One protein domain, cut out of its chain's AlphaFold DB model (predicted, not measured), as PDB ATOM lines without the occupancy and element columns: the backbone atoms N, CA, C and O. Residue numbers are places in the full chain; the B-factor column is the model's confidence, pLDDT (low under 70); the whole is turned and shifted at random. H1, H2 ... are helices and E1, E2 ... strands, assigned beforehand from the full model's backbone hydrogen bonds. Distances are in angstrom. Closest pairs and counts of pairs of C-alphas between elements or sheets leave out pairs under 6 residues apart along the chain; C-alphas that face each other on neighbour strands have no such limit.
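AT A GLANCE: This is residues 33 to 175 of the 175 residues of an uncharacterized protein of Acidobacteria bacterium (UniProt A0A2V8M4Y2). At one end of the domain a six-stranded sheet, strongly twisted, curls like part of a barrel; at the other end loops with three short helices, H1, H2 and H3, and the short strand E7 make a loose second region. H4 lies between the two regions, near the mean of the C-alphas, and only grazes the sheet, while residues 130 to 146 make a large loop from E4 to E5. The printed part has 143 residues, with four named helices and seven named strands in the order E1 H1 H2 H3 H4 E2 E3 E4 E5 E6 E7; the sheet is mixed, in the order E1, E2, E3, E4, E5, E6. The class is mixed, helices and strands, with under half of the residues in named elements. The whole is only just compact, close to loose, with a radius of gyration of the C-alphas of 17.0 A and spans of 54 by 38 by 33 A.

HOW THE PARTS SIT: Begin at E2, residues 100 to 106, and E3, residues 113 to 119, a hairpin with N 103 and O 117 2.9 A apart. E4, residues 126 to 129, forms a hairpin with E3, N 116 to O 128 being 2.9 A; E2, E3 and E4 are a meander, each strand the antiparallel neighbour of the one before. Edge strand E1, residues 34 to 36, is antiparallel to E2, with N 36 and O 100 2.8 A apart. E5, residues 147 to 153, is parallel to E4 at 53 degrees, with N 150 and O 129 2.8 A apart. The other edge strand, E6, residues 156 to 162, makes a hairpin with E5, where N 149 and O 160 are 2.9 A apart. Look next at H4, residues 90 to 93: its closest C-alpha pair with E7, residues 168 to 170, is Tyr 92 and Leu 169, 6.2 A apart. H1, residues 44 to 47, H2, residues 64 to 71, and H3, residues 75 to 78, are not on the sheet, and no two helices touch. H2 and E7 are only just apart, at 8.4 A. In H2 every O i to N i+4 pair is within hydrogen-bond range; H1, H3 and H4 are too short for such a pair.

IN THESE COORDINATES: Find C-alpha 34 at (-32.717, 32.749, 0.069), where E1 begins. E2 runs 19.3 A from C-alpha 100 at (-29.367, 26.855, -4.543), E3 16.7 A, E5 19.6 A and E6 19.5 A; H2 measures 10.4 A. E7 ends at C-alpha 170, (-29.039, 13.708, -20.259).

THE WHOLE: The C-alphas of Thr 72 and Thr 109 are the two farthest apart, 54.4 A. The printed part has no cut; the links H1 to H2, H3 to H4 and E4 to E5 are long, and residues 79 to 84 stand free. The mean pLDDT of the printed part is 84.3, with residues 49 to 50, 122 to 123 and 169 to 175 under 70.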
ATOM      1  N   SER A  33     -34.738  35.787  -3.056       94.62
ATOM      2  CA  SER A  33     -33.515  35.655  -2.269       94.62
ATOM      3  C   SER A  33     -33.673  34.652  -1.130       94.62
ATOM      4  O   SER A  33     -34.630  34.730  -0.359       94.62
ATOM      5  N   GLY A  34     -32.704  33.756  -0.980       94.31
ATOM      6  CA  GLY A  34     -32.717  32.749   0.069       94.31
ATOM      7  C   GLY A  34     -31.870  31.529  -0.261       94.31
ATOM      8  O   GLY A  34     -31.201  31.462  -1.293       94.31
ATOM      9  N   MET A  35     -31.917  30.561   0.649       92.56
ATOM     10  CA  MET A  35     -31.367  29.223   0.457       92.56
ATOM     11  C   MET A  35     -32.516  28.282   0.110       92.56
ATOM     12  O   MET A  35     -33.498  28.203   0.847       92.56
ATOM     13  N   TRP A  36     -32.377  27.572  -0.998       90.12
ATOM     14  CA  TRP A  36     -33.375  26.663  -1.535       90.12
ATOM     15  C   TRP A  36     -32.824  25.247  -1.498       90.12
ATOM     16  O   TRP A  36     -31.762  24.972  -2.062       90.12
ATOM     17  N   SER A  37     -33.542  24.358  -0.821       87.69
ATOM     18  CA  SER A  37     -33.173  22.949  -0.749       87.69
ATOM     19  C   SER A  37     -33.751  22.185  -1.928       87.69
ATOM     20  O   SER A  37     -34.926  22.357  -2.257       87.69
ATOM     21  N   SER A  38     -32.945  21.316  -2.529       80.88
ATOM     22  CA  SER A  38     -33.432  20.418  -3.574       80.88
ATOM     23  C   SER A  38     -34.300  19.311  -2.978       80.88
ATOM     24  O   SER A  38     -33.947  18.699  -1.968       80.88
ATOM     25  N   MET A  39     -35.462  19.082  -3.592       82.19
ATOM     26  CA  MET A  39     -36.410  18.029  -3.232       82.19
ATOM     27  C   MET A  39     -36.548  17.080  -4.420       82.19
ATOM     28  O   MET A  39     -36.738  17.551  -5.534       82.19
ATOM     29  N   TYR A  40     -36.475  15.771  -4.170       80.81
ATOM     30  CA  TYR A  40     -36.408  14.737  -5.214       80.81
ATOM     31  C   TYR A  40     -37.586  13.751  -5.132       80.81
ATOM     32  O   TYR A  40     -37.397  12.546  -5.205       80.81
ATOM     33  N   HIS A  41     -38.804  14.231  -4.865       81.19
ATOM     34  CA  HIS A  41     -39.949  13.333  -4.633       81.19
ATOM     35  C   HIS A  41     -40.488  12.671  -5.909       81.19
ATOM     36  O   HIS A  41     -41.023  11.569  -5.833       81.19
ATOM     37  N   GLU A  42     -40.384  13.343  -7.059       82.06
ATOM     38  CA  GLU A  42     -40.995  12.895  -8.323       82.06
ATOM     39  C   GLU A  42     -39.970  12.683  -9.448       82.06
ATOM     40  O   GLU A  42     -40.289  12.039 -10.442       82.06
ATOM     41  N   ASP A  43     -38.749  13.200  -9.293       79.00
ATOM     42  CA  ASP A  43     -37.715  13.287 -10.331       79.00
ATOM     43  C   ASP A  43     -36.339  12.786  -9.854       79.00
ATOM     44  O   ASP A  43     -35.294  13.199 -10.362       79.00
ATOM     45  N   GLU A  44     -36.315  11.900  -8.851       80.62
ATOM     46  CA  GLU A  44     -35.076  11.361  -8.274       80.62
ATOM     47  C   GLU A  44     -34.166  10.735  -9.337       80.62
ATOM     48  O   GLU A  44     -32.965  11.012  -9.359       80.62
ATOM     49  N   LEU A  45     -34.745   9.951 -10.253       78.81
ATOM     50  CA  LEU A  45     -34.017   9.276 -11.330       78.81
ATOM     51  C   LEU A  45     -33.443  10.256 -12.358       78.81
ATOM     52  O   LEU A  45     -32.430   9.968 -12.985       78.81
ATOM     53  N   GLU A  46     -34.064  11.414 -12.553       77.56
ATOM     54  CA  GLU A  46     -33.602  12.453 -13.472       77.56
ATOM     55  C   GLU A  46     -32.535  13.359 -12.846       77.56
ATOM     56  O   GLU A  46     -31.872  14.102 -13.574       77.56
ATOM     57  N   ARG A  47     -32.386  13.331 -11.514       76.31
ATOM     58  CA  ARG A  47     -31.554  14.279 -10.754       76.31
ATOM     59  C   ARG A  47     -30.400  13.655  -9.983       76.31
ATOM     60  O   ARG A  47     -29.468  14.380  -9.632       76.31
ATOM     61  N   THR A  48     -30.451  12.352  -9.731       73.38
ATOM     62  CA  THR A  48     -29.478  11.622  -8.909       73.38
ATOM     63  C   THR A  48     -28.958  10.390  -9.649       73.38
ATOM     64  O   THR A  48     -29.600   9.874 -10.567       73.38
ATOM     65  N   ASP A  49     -27.784   9.904  -9.252       67.50
ATOM     66  CA  ASP A  49     -27.220   8.658  -9.767       67.50
ATOM     67  C   ASP A  49     -28.174   7.473  -9.518       67.50
ATOM     68  O   ASP A  49     -28.745   7.368  -8.429       67.50
ATOM     69  N   PRO A  50     -28.356   6.555 -10.490       67.75
ATOM     70  CA  PRO A  50     -27.570   6.366 -11.721       67.75
ATOM     71  C   PRO A  50     -28.060   7.159 -12.957       67.75
ATOM     72  O   PRO A  50     -27.532   6.968 -14.061       67.75
ATOM     73  N   GLY A  51     -29.069   8.023 -12.805       75.00
ATOM     74  CA  GLY A  51     -29.722   8.731 -13.908       75.00
ATOM     75  C   GLY A  51     -30.781   7.898 -14.652       75.00
ATOM     76  O   GLY A  51     -30.861   6.675 -14.499       75.00
ATOM     77  N   SER A  52     -31.568   8.542 -15.526       76.38
ATOM     78  CA  SER A  52     -32.553   7.868 -16.395       76.38
ATOM     79  C   SER A  52     -31.906   6.763 -17.258       76.38
ATOM     80  O   SER A  52     -30.718   6.859 -17.581       76.38
ATOM     81  N   PRO A  53     -32.636   5.719 -17.694       76.94
ATOM     82  CA  PRO A  53     -32.095   4.657 -18.553       76.94
ATOM     83  C   PRO A  53     -31.504   5.155 -19.884       76.94
ATOM     84  O   PRO A  53     -31.806   6.248 -20.360       76.94
ATOM     85  N   MET A  54     -30.608   4.368 -20.488       75.12
ATOM     86  CA  MET A  54     -30.063   4.667 -21.824       75.12
ATOM     87  C   MET A  54     -31.196   4.627 -22.853       75.12
ATOM     88  O   MET A  54     -32.072   3.771 -22.754       75.12
ATOM     89  N   GLY A  55     -31.189   5.537 -23.827       77.88
ATOM     90  CA  GLY A  55     -32.249   5.613 -24.842       77.88
ATOM     91  C   GLY A  55     -33.587   6.173 -24.340       77.88
ATOM     92  O   GLY A  55     -34.537   6.263 -25.117       77.88
ATOM     93  N   ASP A  56     -33.688   6.571 -23.067       81.31
ATOM     94  CA  ASP A  56     -34.867   7.261 -22.551       81.31
ATOM     95  C   ASP A  56     -34.806   8.757 -22.891       81.31
ATOM     96  O   ASP A  56     -34.047   9.541 -22.307       81.31
ATOM     97  N   TYR A  57     -35.656   9.154 -23.835       81.50
ATOM     98  CA  TYR A  57     -35.836  10.538 -24.277       81.50
ATOM     99  C   TYR A  57     -37.224  11.086 -23.938       81.50
ATOM    100  O   TYR A  57     -37.656  12.082 -24.521       81.50
ATOM    101  N   LEU A  58     -37.957  10.426 -23.035       82.81
ATOM    102  CA  LEU A  58     -39.318  10.822 -22.703       82.81
ATOM    103  C   LEU A  58     -39.344  12.274 -22.202       82.81
ATOM    104  O   LEU A  58     -38.605  12.651 -21.294       82.81
ATOM    105  N   GLY A  59     -40.195  13.094 -22.824       81.81
ATOM    106  CA  GLY A  59     -40.363  14.507 -22.476       81.81
ATOM    107  C   GLY A  59     -39.300  15.460 -23.035       81.81
ATOM    108  O   GLY A  59     -39.419  16.665 -22.822       81.81
ATOM    109  N   ILE A  60     -38.295  14.967 -23.771       83.00
ATOM    110  CA  ILE A  60     -37.268  15.804 -24.406       83.00
ATOM    111  C   ILE A  60     -37.521  15.849 -25.919       83.00
ATOM    112  O   ILE A  60     -37.485  14.806 -26.576       83.00
ATOM    113  N   PRO A  61     -37.761  17.033 -26.511       84.75
ATOM    114  CA  PRO A  61     -37.848  17.149 -27.958       84.75
ATOM    115  C   PRO A  61     -36.452  16.945 -28.562       84.75
ATOM    116  O   PRO A  61     -35.585  17.803 -28.425       84.75
ATOM    117  N   ILE A  62     -36.233  15.804 -29.219       85.00
ATOM    118  CA  ILE A  62     -34.970  15.469 -29.888       85.00
ATOM    119  C   ILE A  62     -35.169  15.311 -31.398       85.00
ATOM    120  O   ILE A  62     -36.199  14.809 -31.851       85.00
ATOM    121  N   ASN A  63     -34.170  15.733 -32.171       88.38
ATOM    122  CA  ASN A  63     -34.052  15.439 -33.599       88.38
ATOM    123  C   ASN A  63     -33.153  14.202 -33.822       88.38
ATOM    124  O   ASN A  63     -32.642  13.614 -32.866       88.38
ATOM    125  N   ASP A  64     -32.966  13.800 -35.081       90.06
ATOM    126  CA  ASP A  64     -32.173  12.609 -35.420       90.06
ATOM    127  C   ASP A  64     -30.688  12.758 -35.053       90.06
ATOM    128  O   ASP A  64     -30.081  11.800 -34.576       90.06
ATOM    129  N   ASP A  65     -30.124  13.963 -35.174       87.06
ATOM    130  CA  ASP A  65     -28.736  14.244 -34.782       87.06
ATOM    131  C   ASP A  65     -28.529  14.090 -33.269       87.06
ATOM    132  O   ASP A  65     -27.557  13.475 -32.820       87.06
ATOM    133  N   ALA A  66     -29.463  14.607 -32.465       84.00
ATOM    134  CA  ALA A  66     -29.450  14.426 -31.023       84.00
ATOM    135  C   ALA A  66     -29.597  12.942 -30.665       84.00
ATOM    136  O   ALA A  66     -28.837  12.446 -29.837       84.00
ATOM    137  N   ARG A  67     -30.508  12.208 -31.323       86.12
ATOM    138  CA  ARG A  67     -30.672  10.762 -31.098       86.12
ATOM    139  C   ARG A  67     -29.374  10.000 -31.374       86.12
ATOM    140  O   ARG A  67     -28.914   9.271 -30.500       86.12
ATOM    141  N   LEU A  68     -28.736  10.249 -32.519       87.19
ATOM    142  CA  LEU A  68     -27.451   9.642 -32.870       87.19
ATOM    143  C   LEU A  68     -26.374   9.939 -31.819       87.19
ATOM    144  O   LEU A  68     -25.608   9.048 -31.452       87.19
ATOM    145  N   ARG A  69     -26.311  11.174 -31.310       82.94
ATOM    146  CA  ARG A  69     -25.357  11.536 -30.255       82.94
ATOM    147  C   ARG A  69     -25.593  10.764 -28.954       82.94
ATOM    148  O   ARG A  69     -24.615  10.390 -28.321       82.94
ATOM    149  N   ALA A  70     -26.840  10.507 -28.558       83.00
ATOM    150  CA  ALA A  70     -27.083   9.647 -27.395       83.00
ATOM    151  C   ALA A  70     -26.725   8.193 -27.648       83.00
ATOM    152  O   ALA A  70     -26.148   7.561 -26.771       83.00
ATOM    153  N   ASP A  71     -27.101   7.656 -28.808       83.81
ATOM    154  CA  ASP A  71     -26.878   6.242 -29.119       83.81
ATOM    155  C   ASP A  71     -25.381   5.913 -29.224       83.81
ATOM    156  O   ASP A  71     -24.970   4.773 -29.024       83.81
ATOM    157  N   THR A  72     -24.561   6.927 -29.517       86.12
ATOM    158  CA  THR A  72     -23.097   6.838 -29.590       86.12
ATOM    159  C   THR A  72     -22.385   7.285 -28.310       86.12
ATOM    160  O   THR A  72     -21.154   7.286 -28.274       86.12
ATOM    161  N   TRP A  73     -23.121   7.670 -27.261       81.06
ATOM    162  CA  TRP A  73     -22.531   8.117 -26.002       81.06
ATOM    163  C   TRP A  73     -21.911   6.945 -25.228       81.06
ATOM    164  O   TRP A  73     -22.526   5.890 -25.080       81.06
ATOM    165  N   ASP A  74     -20.712   7.159 -24.688       81.12
ATOM    166  CA  ASP A  74     -19.965   6.180 -23.896       81.12
ATOM    167  C   ASP A  74     -19.793   6.678 -22.450       81.12
ATOM    168  O   ASP A  74     -19.397   7.824 -22.220       81.12
ATOM    169  N   ALA A  75     -20.071   5.808 -21.476       74.75
ATOM    170  CA  ALA A  75     -19.925   6.111 -20.054       74.75
ATOM    171  C   ALA A  75     -18.470   6.334 -19.643       74.75
ATOM    172  O   ALA A  75     -18.208   7.085 -18.703       74.75
ATOM    173  N   ASP A  76     -17.511   5.762 -20.368       80.50
ATOM    174  CA  ASP A  76     -16.102   5.953 -20.044       80.50
ATOM    175  C   ASP A  76     -15.667   7.414 -20.244       80.50
ATOM    176  O   ASP A  76     -14.753   7.872 -19.556       80.50
ATOM    177  N   LEU A  77     -16.375   8.202 -21.072       77.75
ATOM    178  CA  LEU A  77     -16.097   9.632 -21.271       77.75
ATOM    179  C   LEU A  77     -16.156  10.438 -19.974       77.75
ATOM    180  O   LEU A  77     -15.372  11.373 -19.819       77.75
ATOM    181  N   ILE A  78     -17.051  10.096 -19.044       73.25
ATOM    182  CA  ILE A  78     -17.156  10.804 -17.759       73.25
ATOM    183  C   ILE A  78     -16.137  10.313 -16.730       73.25
ATOM    184  O   ILE A  78     -16.033  10.918 -15.673       73.25
ATOM    185  N   SER A  79     -15.391   9.237 -17.008       79.00
ATOM    186  CA  SER A  79     -14.316   8.737 -16.136       79.00
ATOM    187  C   SER A  79     -12.953   9.372 -16.448       79.00
ATOM    188  O   SER A  79     -12.049   9.357 -15.611       79.00
ATOM    189  N   VAL A  80     -12.819   9.985 -17.629       84.62
ATOM    190  CA  VAL A  80     -11.603  10.664 -18.087       84.62
ATOM    191  C   VAL A  80     -11.304  11.870 -17.191       84.62
ATOM    192  O   VAL A  80     -12.191  12.669 -16.881       84.62
ATOM    193  N   LEU A  81     -10.047  12.014 -16.762       81.94
ATOM    194  CA  LEU A  81      -9.646  13.026 -15.778       81.94
ATOM    195  C   LEU A  81      -9.877  14.453 -16.297       81.94
ATOM    196  O   LEU A  81     -10.321  15.328 -15.556       81.94
ATOM    197  N   GLU A  82      -9.633  14.668 -17.587       80.38
ATOM    198  CA  GLU A  82      -9.836  15.930 -18.292       80.38
ATOM    199  C   GLU A  82     -11.304  16.387 -18.281       80.38
ATOM    200  O   GLU A  82     -11.573  17.583 -18.401       80.38
ATOM    201  N   HIS A  83     -12.256  15.464 -18.112       81.94
ATOM    202  CA  HIS A  83     -13.688  15.759 -18.146       81.94
ATOM    203  C   HIS A  83     -14.309  16.004 -16.765       81.94
ATOM    204  O   HIS A  83     -15.382  16.602 -16.689       81.94
ATOM    205  N   GLN A  84     -13.621  15.644 -15.675       78.81
ATOM    206  CA  GLN A  84     -14.131  15.789 -14.299       78.81
ATOM    207  C   GLN A  84     -14.436  17.237 -13.902       78.81
ATOM    208  O   GLN A  84     -15.258  17.492 -13.025       78.81
ATOM    209  N   CYS A  85     -13.756  18.192 -14.535       79.50
ATOM    210  CA  CYS A  85     -13.842  19.611 -14.200       79.50
ATOM    211  C   CYS A  85     -14.532  20.442 -15.290       79.50
ATOM    212  O   CYS A  85     -14.435  21.670 -15.259       79.50
ATOM    213  N   ILE A  86     -15.194  19.807 -16.268       80.31
ATOM    214  CA  ILE A  86     -15.974  20.541 -17.268       80.31
ATOM    215  C   ILE A  86     -17.191  21.151 -16.559       80.31
ATOM    216  O   ILE A  86     -18.004  20.408 -16.009       80.31
ATOM    217  N   PRO A  87     -17.353  22.486 -16.566       80.88
ATOM    218  CA  PRO A  87     -18.513  23.103 -15.945       80.88
ATOM    219  C   PRO A  87     -19.797  22.640 -16.629       80.88
ATOM    220  O   PRO A  87     -19.873  22.549 -17.855       80.88
ATOM    221  N   HIS A  88     -20.840  22.400 -15.844       80.50
ATOM    222  CA  HIS A  88     -22.152  22.091 -16.404       80.50
ATOM    223  C   HIS A  88     -22.766  23.346 -17.038       80.50
ATOM    224  O   HIS A  88     -22.395  24.462 -16.686       80.50
ATOM    225  N   SER A  89     -23.716  23.224 -17.963       85.31
ATOM    226  CA  SER A  89     -24.450  24.408 -18.432       85.31
ATOM    227  C   SER A  89     -25.428  24.899 -17.357       85.31
ATOM    228  O   SER A  89     -25.855  24.129 -16.492       85.31
ATOM    229  N   SER A  90     -25.842  26.169 -17.416       83.88
ATOM    230  CA  SER A  90     -26.813  26.723 -16.461       83.88
ATOM    231  C   SER A  90     -28.158  25.995 -16.465       83.88
ATOM    232  O   SER A  90     -28.866  26.032 -15.464       83.88
ATOM    233  N   VAL A  91     -28.505  25.298 -17.550       80.75
ATOM    234  CA  VAL A  91     -29.722  24.478 -17.627       80.75
ATOM    235  C   VAL A  91     -29.609  23.247 -16.728       80.75
ATOM    236  O   VAL A  91     -30.521  22.986 -15.942       80.75
ATOM    237  N   TYR A  92     -28.483  22.530 -16.790       79.12
ATOM    238  CA  TYR A  92     -28.220  21.399 -15.898       79.12
ATOM    239  C   TYR A  92     -28.041  21.861 -14.452       79.12
ATOM    240  O   TYR A  92     -28.573  21.244 -13.538       79.12
ATOM    241  N   ALA A  93     -27.348  22.981 -14.236       79.62
ATOM    242  CA  ALA A  93     -27.067  23.529 -12.912       79.62
ATOM    243  C   ALA A  93     -28.330  23.726 -12.051       79.62
ATOM    244  O   ALA A  93     -28.308  23.444 -10.857       79.62
ATOM    245  N   MET A  94     -29.450  24.140 -12.654       81.00
ATOM    246  CA  MET A  94     -30.739  24.285 -11.955       81.00
ATOM    247  C   MET A  94     -31.363  22.941 -11.539       81.00
ATOM    248  O   MET A  94     -32.232  22.897 -10.664       81.00
ATOM    249  N   ARG A  95     -30.946  21.850 -12.189       79.44
ATOM    250  CA  ARG A  95     -31.426  20.479 -11.981       79.44
ATOM    251  C   ARG A  95     -30.419  19.574 -11.265       79.44
ATOM    252  O   ARG A  95     -30.742  18.436 -10.942       79.44
ATOM    253  N   ALA A  96     -29.224  20.073 -10.980       75.56
ATOM    254  CA  ALA A  96     -28.191  19.301 -10.318       75.56
ATOM    255  C   ALA A  96     -28.610  18.930  -8.878       75.56
ATOM    256  O   ALA A  96     -29.473  19.603  -8.294       75.56
ATOM    257  N   PRO A  97     -28.012  17.880  -8.290       77.19
ATOM    258  CA  PRO A  97     -28.306  17.459  -6.927       77.19
ATOM    259  C   PRO A  97     -27.626  18.376  -5.890       77.19
ATOM    260  O   PRO A  97     -26.806  17.943  -5.082       77.19
ATOM    261  N   SER A  98     -27.928  19.677  -5.925       80.19
ATOM    262  CA  SER A  98     -27.360  20.681  -5.019       80.19
ATOM    263  C   SER A  98     -28.406  21.691  -4.548       80.19
ATOM    264  O   SER A  98     -29.440  21.892  -5.184       80.19
ATOM    265  N   ASN A  99     -28.153  22.325  -3.404       87.25
ATOM    266  CA  ASN A  99     -28.990  23.415  -2.902       87.25
ATOM    267  C   ASN A  99     -28.604  24.726  -3.592       87.25
ATOM    268  O   ASN A  99     -27.421  24.986  -3.815       87.25
ATOM    269  N   LEU A 100     -29.588  25.577  -3.873       89.44
ATOM    270  CA  LEU A 100     -29.367  26.855  -4.543       89.44
ATOM    271  C   LEU A 100     -29.338  27.995  -3.528       89.44
ATOM    272  O   LEU A 100     -30.209  28.100  -2.664       89.44
ATOM    273  N   LYS A 101     -28.375  28.901  -3.668       91.94
ATOM    274  CA  LYS A 101     -28.402  30.209  -3.010       91.94
ATOM    275  C   LYS A 101     -28.810  31.249  -4.038       91.94
ATOM    276  O   LYS A 101     -28.096  31.450  -5.016       91.94
ATOM    277  N   ILE A 102     -29.916  31.938  -3.794       94.25
ATOM    278  CA  ILE A 102     -30.343  33.076  -4.606       94.25
ATOM    279  C   ILE A 102     -30.050  34.355  -3.822       94.25
ATOM    280  O   ILE A 102     -30.519  34.529  -2.700       94.25
ATOM    281  N   SER A 103     -29.273  35.254  -4.413       95.50
ATOM    282  CA  SER A 103     -28.997  36.599  -3.887       95.50
ATOM    283  C   SER A 103     -29.428  37.671  -4.883       95.50
ATOM    284  O   SER A 103     -29.534  37.390  -6.074       95.50
ATOM    285  N   THR A 104     -29.673  38.892  -4.415       96.38
ATOM    286  CA  THR A 104     -30.083  40.022  -5.258       96.38
ATOM    287  C   THR A 104     -28.943  41.013  -5.459       96.38
ATOM    288  O   THR A 104     -28.092  41.195  -4.589       96.38
ATOM    289  N   ILE A 105     -28.933  41.668  -6.619       95.94
ATOM    290  CA  ILE A 105     -28.285  42.967  -6.792       95.94
ATOM    291  C   ILE A 105     -29.407  43.996  -6.859       95.94
ATOM    292  O   ILE A 105     -30.360  43.814  -7.620       95.94
ATOM    293  N   GLU A 106     -29.290  45.065  -6.080       93.69
ATOM    294  CA  GLU A 106     -30.287  46.128  -5.988       93.69
ATOM    295  C   GLU A 106     -29.679  47.474  -6.386       93.69
ATOM    296  O   GLU A 106     -28.497  47.733  -6.153       93.69
ATOM    297  N   ASP A 107     -30.491  48.337  -6.991       90.81
ATOM    298  CA  ASP A 107     -30.132  49.735  -7.216       90.81
ATOM    299  C   ASP A 107     -30.134  50.482  -5.867       90.81
ATOM    300  O   ASP A 107     -31.171  50.528  -5.198       90.81
ATOM    301  N   PRO A 108     -29.014  51.106  -5.455       91.62
ATOM    302  CA  PRO A 108     -28.897  51.759  -4.150       91.62
ATOM    303  C   PRO A 108     -29.827  52.968  -3.967       91.62
ATOM    304  O   PRO A 108     -30.070  53.385  -2.837       91.62
ATOM    305  N   THR A 109     -30.335  53.550  -5.055       93.06
ATOM    306  CA  THR A 109     -31.196  54.741  -5.022       93.06
ATOM    307  C   THR A 109     -32.670  54.360  -4.977       93.06
ATOM    308  O   THR A 109     -33.466  55.024  -4.316       93.06
ATOM    309  N   THR A 110     -33.049  53.306  -5.701       89.00
ATOM    310  CA  THR A 110     -34.458  52.927  -5.893       89.00
ATOM    311  C   THR A 110     -34.862  51.666  -5.132       89.00
ATOM    312  O   THR A 110     -36.056  51.372  -5.060       89.00
ATOM    313  N   ALA A 111     -33.894  50.931  -4.567       87.69
ATOM    314  CA  ALA A 111     -34.065  49.609  -3.958       87.69
ATOM    315  C   ALA A 111     -34.732  48.582  -4.898       87.69
ATOM    316  O   ALA A 111     -35.344  47.610  -4.456       87.69
ATOM    317  N   GLN A 112     -34.655  48.804  -6.214       88.94
ATOM    318  CA  GLN A 112     -35.169  47.863  -7.203       88.94
ATOM    319  C   GLN A 112     -34.164  46.739  -7.424       88.94
ATOM    320  O   GLN A 112     -32.970  46.990  -7.578       88.94
ATOM    321  N   ILE A 113     -34.654  45.500  -7.490       92.75
ATOM    322  CA  ILE A 113     -33.832  44.341  -7.839       92.75
ATOM    323  C   ILE A 113     -33.456  44.449  -9.319       92.75
ATOM    324  O   ILE A 113     -34.313  44.315 -10.190       92.75
ATOM    325  N   ILE A 114     -32.171  44.660  -9.597       95.25
ATOM    326  CA  ILE A 114     -31.626  44.710 -10.960       95.25
ATOM    327  C   ILE A 114     -31.173  43.331 -11.441       95.25
ATOM    328  O   ILE A 114     -31.083  43.101 -12.648       95.25
ATOM    329  N   ALA A 115     -30.884  42.407 -10.518       96.62
ATOM    330  CA  ALA A 115     -30.527  41.039 -10.861       96.62
ATOM    331  C   ALA A 115     -30.783  40.042  -9.731       96.62
ATOM    332  O   ALA A 115     -30.626  40.368  -8.554       96.62
ATOM    333  N   PHE A 116     -31.048  38.795 -10.114       95.88
ATOM    334  CA  PHE A 116     -30.884  37.629  -9.251       95.88
ATOM    335  C   PHE A 116     -29.584  36.904  -9.608       95.88
ATOM    336  O   PHE A 116     -29.301  36.658 -10.780       95.88
ATOM    337  N   ILE A 117     -28.795  36.542  -8.601       94.94
ATOM    338  CA  ILE A 117     -27.606  35.699  -8.728       94.94
ATOM    339  C   ILE A 117     -27.934  34.352  -8.093       94.94
ATOM    340  O   ILE A 117     -28.184  34.291  -6.890       94.94
ATOM    341  N   ILE A 118     -27.921  33.298  -8.901       92.19
ATOM    342  CA  ILE A 118     -28.117  31.915  -8.473       92.19
ATOM    343  C   ILE A 118     -26.747  31.251  -8.378       92.19
ATOM    344  O   ILE A 118     -26.009  31.193  -9.358       92.19
ATOM    345  N   ASP A 119     -26.421  30.758  -7.195       87.81
ATOM    346  CA  ASP A 119     -25.154  30.130  -6.831       87.81
ATOM    347  C   ASP A 119     -25.426  28.779  -6.136       87.81
ATOM    348  O   ASP A 119     -26.578  28.449  -5.843       87.81
ATOM    349  N   GLY A 120     -24.385  27.990  -5.864       76.06
ATOM    350  CA  GLY A 120     -24.511  26.662  -5.245       76.06
ATOM    351  C   GLY A 120     -24.602  25.513  -6.250       76.06
ATOM    352  O   GLY A 120     -25.101  24.439  -5.926       76.06
ATOM    353  N   THR A 121     -24.121  25.727  -7.476       71.06
ATOM    354  CA  THR A 121     -24.117  24.719  -8.545       71.06
ATOM    355  C   THR A 121     -22.704  24.479  -9.078       71.06
ATOM    356  O   THR A 121     -21.794  25.277  -8.856       71.06
ATOM    357  N   TYR A 122     -22.528  23.392  -9.826       68.38
ATOM    358  CA  TYR A 122     -21.251  22.924 -10.385       68.38
ATOM    359  C   TYR A 122     -20.693  23.783 -11.546       68.38
ATOM    360  O   TYR A 122     -19.655  23.465 -12.118       68.38
ATOM    361  N   THR A 123     -21.378  24.868 -11.914       69.38
ATOM    362  CA  THR A 123     -21.068  25.734 -13.070       69.38
ATOM    363  C   THR A 123     -20.439  27.071 -12.676       69.38
ATOM    364  O   THR A 123     -19.804  27.730 -13.501       69.38
ATOM    365  N   GLY A 124     -20.622  27.484 -11.420       76.25
ATOM    366  CA  GLY A 124     -20.452  28.870 -10.987       76.25
ATOM    367  C   GLY A 124     -21.764  29.670 -11.050       76.25
ATOM    368  O   GLY A 124     -22.802  29.141 -11.458       76.25
ATOM    369  N   PRO A 125     -21.752  30.942 -10.612       86.31
ATOM    370  CA  PRO A 125     -22.971  31.725 -10.464       86.31
ATOM    371  C   PRO A 125     -23.624  32.053 -11.817       86.31
ATOM    372  O   PRO A 125     -22.962  32.434 -12.788       86.31
ATOM    373  N   ARG A 126     -24.953  31.949 -11.869       90.56
ATOM    374  CA  ARG A 126     -25.802  32.425 -12.967       90.56
ATOM    375  C   ARG A 126     -26.430  33.753 -12.568       90.56
ATOM    376  O   ARG A 126     -27.064  33.841 -11.521       90.56
ATOM    377  N   THR A 127     -26.327  34.763 -13.424       95.00
ATOM    378  CA  THR A 127     -26.999  36.053 -13.222       95.00
ATOM    379  C   THR A 127     -28.200  36.181 -14.151       95.00
ATOM    380  O   THR A 127     -28.072  35.976 -15.358       95.00
ATOM    381  N   ILE A 128     -29.355  36.531 -13.589       95.81
ATOM    382  CA  ILE A 128     -30.590  36.859 -14.306       95.81
ATOM    383  C   ILE A 128     -30.828  38.355 -14.135       95.81
ATOM    384  O   ILE A 128     -31.128  38.809 -13.032       95.81
ATOM    385  N   TRP A 129     -30.669  39.117 -15.215       97.00
ATOM    386  CA  TRP A 129     -30.860  40.566 -15.212       97.00
ATOM    387  C   TRP A 129     -32.335  40.931 -15.353       97.00
ATOM    388  O   TRP A 129     -33.011  40.435 -16.248       97.00
ATOM    389  N   MET A 130     -32.822  41.814 -14.487       95.31
ATOM    390  CA  MET A 130     -34.237  42.200 -14.398       95.31
ATOM    391  C   MET A 130     -34.523  43.590 -14.983       95.31
ATOM    392  O   MET A 130     -35.669  44.018 -15.046       95.31
ATOM    393  N   ASP A 131     -33.485  44.305 -15.414       93.00
ATOM    394  CA  ASP A 131     -33.542  45.695 -15.879       93.00
ATOM    395  C   ASP A 131     -33.830  45.841 -17.384       93.00
ATOM    396  O   ASP A 131     -33.751  46.939 -17.931       93.00
ATOM    397  N   GLY A 132     -34.148  44.738 -18.069       90.69
ATOM    398  CA  GLY A 132     -34.489  44.743 -19.494       90.69
ATOM    399  C   GLY A 132     -33.319  45.069 -20.427       90.69
ATOM    400  O   GLY A 132     -33.541  45.469 -21.570       90.69
ATOM    401  N   ARG A 133     -32.071  44.920 -19.963       94.31
ATOM    402  CA  ARG A 133     -30.884  45.150 -20.797       94.31
ATOM    403  C   ARG A 133     -30.851  44.238 -22.035       94.31
ATOM    404  O   ARG A 133     -31.297  43.091 -21.964       94.31
ATOM    405  N   PRO A 134     -30.279  44.702 -23.160       95.25
ATOM    406  CA  PRO A 134     -30.197  43.895 -24.369       95.25
ATOM    407  C   PRO A 134     -29.265  42.696 -24.183       95.25
ATOM    408  O   PRO A 134     -28.272  42.754 -23.452       95.25
ATOM    409  N   HIS A 135     -29.572  41.615 -24.895       95.44
ATOM    410  CA  HIS A 135     -28.676  40.471 -24.988       95.44
ATOM    411  C   HIS A 135     -27.407  40.841 -25.778       95.44
ATOM    412  O   HIS A 135     -27.458  41.718 -26.647       95.44
ATOM    413  N   PRO A 136     -26.260  40.196 -25.487       95.00
ATOM    414  CA  PRO A 136     -25.029  40.398 -26.240       95.00
ATOM    415  C   PRO A 136     -25.216  40.161 -27.744       95.00
ATOM    416  O   PRO A 136     -26.153  39.489 -28.175       95.00
ATOM    417  N   SER A 137     -24.306  40.700 -28.561       94.94
ATOM    418  CA  SER A 137     -24.305  40.406 -30.000       94.94
ATOM    419  C   SER A 137     -24.097  38.914 -30.236       94.94
ATOM    420  O   SER A 137     -23.282  38.333 -29.529       94.94
ATOM    421  N   GLN A 138     -24.650  38.356 -31.313       92.62
ATOM    422  CA  GLN A 138     -24.469  36.944 -31.701       92.62
ATOM    423  C   GLN A 138     -23.007  36.451 -31.795       92.62
ATOM    424  O   GLN A 138     -22.763  35.253 -31.807       92.62
ATOM    425  N   PHE A 139     -22.033  37.360 -31.899       90.94
ATOM    426  CA  PHE A 139     -20.602  37.038 -31.948       90.94
ATOM    427  C   PHE A 139     -19.924  37.055 -30.569       90.94
ATOM    428  O   PHE A 139     -18.711  36.874 -30.474       90.94
ATOM    429  N   ALA A 140     -20.674  37.328 -29.500       93.81
ATOM    430  CA  ALA A 140     -20.144  37.332 -28.148       93.81
ATOM    431  C   ALA A 140     -19.804  35.906 -27.700       93.81
ATOM    432  O   ALA A 140     -20.435  34.929 -28.102       93.81
ATOM    433  N   ALA A 141     -18.793  35.788 -26.842       91.19
ATOM    434  CA  ALA A 141     -18.339  34.493 -26.364       91.19
ATOM    435  C   ALA A 141     -19.447  33.758 -25.595       91.19
ATOM    436  O   ALA A 141     -20.072  34.316 -24.691       91.19
ATOM    437  N   HIS A 142     -19.641  32.480 -25.920       91.62
ATOM    438  CA  HIS A 142     -20.549  31.618 -25.175       91.62
ATOM    439  C   HIS A 142     -19.907  31.146 -23.870       91.62
ATOM    440  O   HIS A 142     -18.741  30.736 -23.846       91.62
ATOM    441  N   THR A 143     -20.675  31.158 -22.783       90.69
ATOM    442  CA  THR A 143     -20.244  30.684 -21.459       90.69
ATOM    443  C   THR A 143     -21.143  29.549 -20.982       90.69
ATOM    444  O   THR A 143     -22.238  29.357 -21.498       90.69
ATOM    445  N   PHE A 144     -20.710  28.783 -19.984       87.19
ATOM    446  CA  PHE A 144     -21.559  27.736 -19.411       87.19
ATOM    447  C   PHE A 144     -22.774  28.305 -18.661       87.19
ATOM    448  O   PHE A 144     -23.846  27.706 -18.700       87.19
ATOM    449  N   SER A 145     -22.654  29.493 -18.056       88.94
ATOM    450  CA  SER A 145     -23.789  30.177 -17.420       88.94
ATOM    451  C   SER A 145     -24.760  30.806 -18.429       88.94
ATOM    452  O   SER A 145     -25.946  30.970 -18.126       88.94
ATOM    453  N   GLY A 146     -24.274  31.143 -19.626       91.88
ATOM    454  CA  GLY A 146     -25.000  31.951 -20.602       91.88
ATOM    455  C   GLY A 146     -25.229  33.391 -20.127       91.88
ATOM    456  O   GLY A 146     -24.752  33.817 -19.075       91.88
ATOM    457  N   PHE A 147     -25.988  34.146 -20.915       94.69
ATOM    458  CA  PHE A 147     -26.494  35.470 -20.567       94.69
ATOM    459  C   PHE A 147     -28.006  35.394 -20.395       94.69
ATOM    460  O   PHE A 147     -28.688  34.967 -21.324       94.69
ATOM    461  N   SER A 148     -28.523  35.785 -19.226       95.88
ATOM    462  CA  SER A 148     -29.953  35.676 -18.916       95.88
ATOM    463  C   SER A 148     -30.595  37.022 -18.597       95.88
ATOM    464  O   SER A 148     -30.053  37.790 -17.799       95.88
ATOM    465  N   THR A 149     -31.787  37.258 -19.143       97.06
ATOM    466  CA  THR A 149     -32.699  38.325 -18.710       97.06
ATOM    467  C   THR A 149     -34.003  37.728 -18.199       97.06
ATOM    468  O   THR A 149     -34.413  36.647 -18.622       97.06
ATOM    469  N   GLY A 150     -34.626  38.398 -17.237       95.56
ATOM    470  CA  GLY A 150     -35.869  37.983 -16.608       95.56
ATOM    471  C   GLY A 150     -36.950  39.044 -16.756       95.56
ATOM    472  O   GLY A 150     -36.693  40.236 -16.592       95.56
ATOM    473  N   VAL A 151     -38.172  38.598 -17.032       93.62
ATOM    474  CA  VAL A 151     -39.377  39.429 -17.043       93.62
ATOM    475  C   VAL A 151     -40.449  38.716 -16.235       93.62
ATOM    476  O   VAL A 151     -40.694  37.526 -16.425       93.62
ATOM    477  N   TRP A 152     -41.085  39.441 -15.321       92.12
ATOM    478  CA  TRP A 152     -42.210  38.907 -14.569       92.12
ATOM    479  C   TRP A 152     -43.492  38.946 -15.404       92.12
ATOM    480  O   TRP A 152     -43.904  39.999 -15.892       92.12
ATOM    481  N   GLU A 153     -44.140  37.794 -15.524       92.31
ATOM    482  CA  GLU A 153     -45.443  37.588 -16.146       92.31
ATOM    483  C   GLU A 153     -46.412  37.110 -15.053       92.31
ATOM    484  O   GLU A 153     -46.535  35.920 -14.774       92.31
ATOM    485  N   GLY A 154     -47.062  38.052 -14.363       88.44
ATOM    486  CA  GLY A 154     -47.882  37.733 -13.189       88.44
ATOM    487  C   GLY A 154     -47.032  37.255 -12.004       88.44
ATOM    488  O   GLY A 154     -46.180  37.979 -11.494       88.44
ATOM    489  N   ASP A 155     -47.272  36.037 -11.542       89.12
ATOM    490  CA  ASP A 155     -46.483  35.373 -10.496       89.12
ATOM    491  C   ASP A 155     -45.324  34.529 -11.057       89.12
ATOM    492  O   ASP A 155     -44.547  33.955 -10.292       89.12
ATOM    493  N   THR A 156     -45.178  34.478 -12.382       90.94
ATOM    494  CA  THR A 156     -44.193  33.644 -13.070       90.94
ATOM    495  C   THR A 156     -43.010  34.479 -13.555       90.94
ATOM    496  O   THR A 156     -43.180  35.485 -14.242       90.94
ATOM    497  N   LEU A 157     -41.784  34.056 -13.229       93.12
ATOM    498  CA  LEU A 157     -40.564  34.669 -13.762       93.12
ATOM    499  C   LEU A 157     -40.169  33.986 -15.075       93.12
ATOM    500  O   LEU A 157     -39.617  32.883 -15.067       93.12
ATOM    501  N   ARG A 158     -40.404  34.656 -16.206       94.31
ATOM    502  CA  ARG A 158     -39.925  34.194 -17.511       94.31
ATOM    503  C   ARG A 158     -38.468  34.600 -17.685       94.31
ATOM    504  O   ARG A 158     -38.151  35.788 -17.655       94.31
ATOM    505  N   VAL A 159     -37.592  33.622 -17.899       94.50
ATOM    506  CA  VAL A 159     -36.155  33.848 -18.098       94.50
ATOM    507  C   VAL A 159     -35.764  33.464 -19.516       94.50
ATOM    508  O   VAL A 159     -35.946  32.316 -19.916       94.50
ATOM    509  N   GLU A 160     -35.186  34.406 -20.251       95.12
ATOM    510  CA  GLU A 160     -34.583  34.153 -21.555       95.12
ATOM    511  C   GLU A 160     -33.068  34.043 -21.391       95.12
ATOM    512  O   GLU A 160     -32.440  34.926 -20.809       95.12
ATOM    513  N   THR A 161     -32.470  32.967 -21.904       93.06
ATOM    514  CA  THR A 161     -31.023  32.740 -21.842       93.06
ATOM    515  C   THR A 161     -30.449  32.553 -23.240       93.06
ATOM    516  O   THR A 161     -30.943  31.744 -24.018       93.06
ATOM    517  N   THR A 162     -29.375  33.278 -23.548       93.81
ATOM    518  CA  THR A 162     -28.607  33.165 -24.800       93.81
ATOM    519  C   THR A 162     -27.123  32.969 -24.501       93.81
ATOM    520  O   THR A 162     -26.719  32.961 -23.338       93.81
ATOM    521  N   HIS A 163     -26.298  32.823 -25.540       93.00
ATOM    522  CA  HIS A 163     -24.838  32.727 -25.418       93.00
ATOM    523  C   HIS A 163     -24.380  31.638 -24.438       93.00
ATOM    524  O   HIS A 163     -23.385  31.790 -23.726       93.00
ATOM    525  N   ILE A 164     -25.149  30.556 -24.363       90.44
ATOM    526  CA  ILE A 164     -24.862  29.411 -23.514       90.44
ATOM    527  C   ILE A 164     -24.070  28.384 -24.318       90.44
ATOM    528  O   ILE A 164     -24.342  28.157 -25.496       90.44
ATOM    529  N   LYS A 165     -23.060  27.777 -23.698       86.94
ATOM    530  CA  LYS A 165     -22.405  26.603 -24.267       86.94
ATOM    531  C   LYS A 165     -23.330  25.399 -24.167       86.94
ATOM    532  O   LYS A 165     -24.039  25.233 -23.174       86.94
ATOM    533  N   THR A 166     -23.251  24.536 -25.170       77.19
ATOM    534  CA  THR A 166     -23.803  23.188 -25.111       77.19
ATOM    535  C   THR A 166     -23.360  22.500 -23.821       77.19
ATOM    536  O   THR A 166     -22.211  22.620 -23.393       77.19
ATOM    537  N   GLY A 167     -24.300  21.813 -23.183       74.00
ATOM    538  CA  GLY A 167     -24.044  21.023 -21.990       74.00
ATOM    539  C   GLY A 167     -24.948  19.804 -21.947       74.00
ATOM    540  O   GLY A 167     -25.802  19.607 -22.814       74.00
ATOM    541  N   TYR A 168     -24.756  18.997 -20.914       70.38
ATOM    542  CA  TYR A 168     -25.489  17.754 -20.716       70.38
ATOM    543  C   TYR A 168     -26.936  18.038 -20.294       70.38
ATOM    544  O   TYR A 168     -27.172  18.666 -19.263       70.38
ATOM    545  N   LEU A 169     -27.913  17.585 -21.082       67.38
ATOM    546  CA  LEU A 169     -29.320  17.520 -20.652       67.38
ATOM    547  C   LEU A 169     -29.648  16.143 -20.067       67.38
ATOM    548  O   LEU A 169     -30.300  16.041 -19.035       67.38
ATOM    549  N   ARG A 170     -29.166  15.095 -20.739       69.62
ATOM    550  CA  ARG A 170     -29.039  13.708 -20.259       69.62
ATOM    551  C   ARG A 170     -27.680  13.205 -20.760       69.62
ATOM    552  O   ARG A 170     -26.788  14.020 -20.979       69.62
ATOM    553  N   ARG A 171     -27.528  11.916 -21.072       60.66
ATOM    554  CA  ARG A 171     -26.426  11.358 -21.900       60.66
ATOM    555  C   ARG A 171     -26.468  11.857 -23.364       60.66
ATOM    556  O   ARG A 171     -26.153  11.156 -24.311       60.66
ATOM    557  N   LEU A 172     -26.952  13.083 -23.513       47.31
ATOM    558  CA  LEU A 172     -27.259  13.882 -24.672       47.31
ATOM    559  C   LEU A 172     -26.757  15.283 -24.367       47.31
ATOM    560  O   LEU A 172     -27.144  15.896 -23.366       47.31
ATOM    561  N   GLU A 173     -25.970  15.810 -25.283       47.22
ATOM    562  CA  GLU A 173     -25.703  17.233 -25.367       47.22
ATOM    563  C   GLU A 173     -26.741  17.863 -26.300       47.22
ATOM    564  O   GLU A 173     -26.852  17.443 -27.453       47.22
ATOM    565  N   ALA A 174     -27.499  18.856 -25.828       36.75
ATOM    566  CA  ALA A 174     -28.326  19.661 -26.728       36.75
ATOM    567  C   ALA A 174     -27.454  20.717 -27.410       36.75
ATOM    568  O   ALA A 174     -26.927  21.615 -26.748       36.75
ATOM    569  N   SER A 175     -27.281  20.554 -28.724       31.41
ATOM    570  CA  SER A 175     -26.621  21.508 -29.621       31.41
ATOM    571  C   SER A 175     -27.386  22.820 -29.715       31.41
ATOM    572  O   SER A 175     -28.611  22.734 -29.967       31.41
TER     573      SER A 175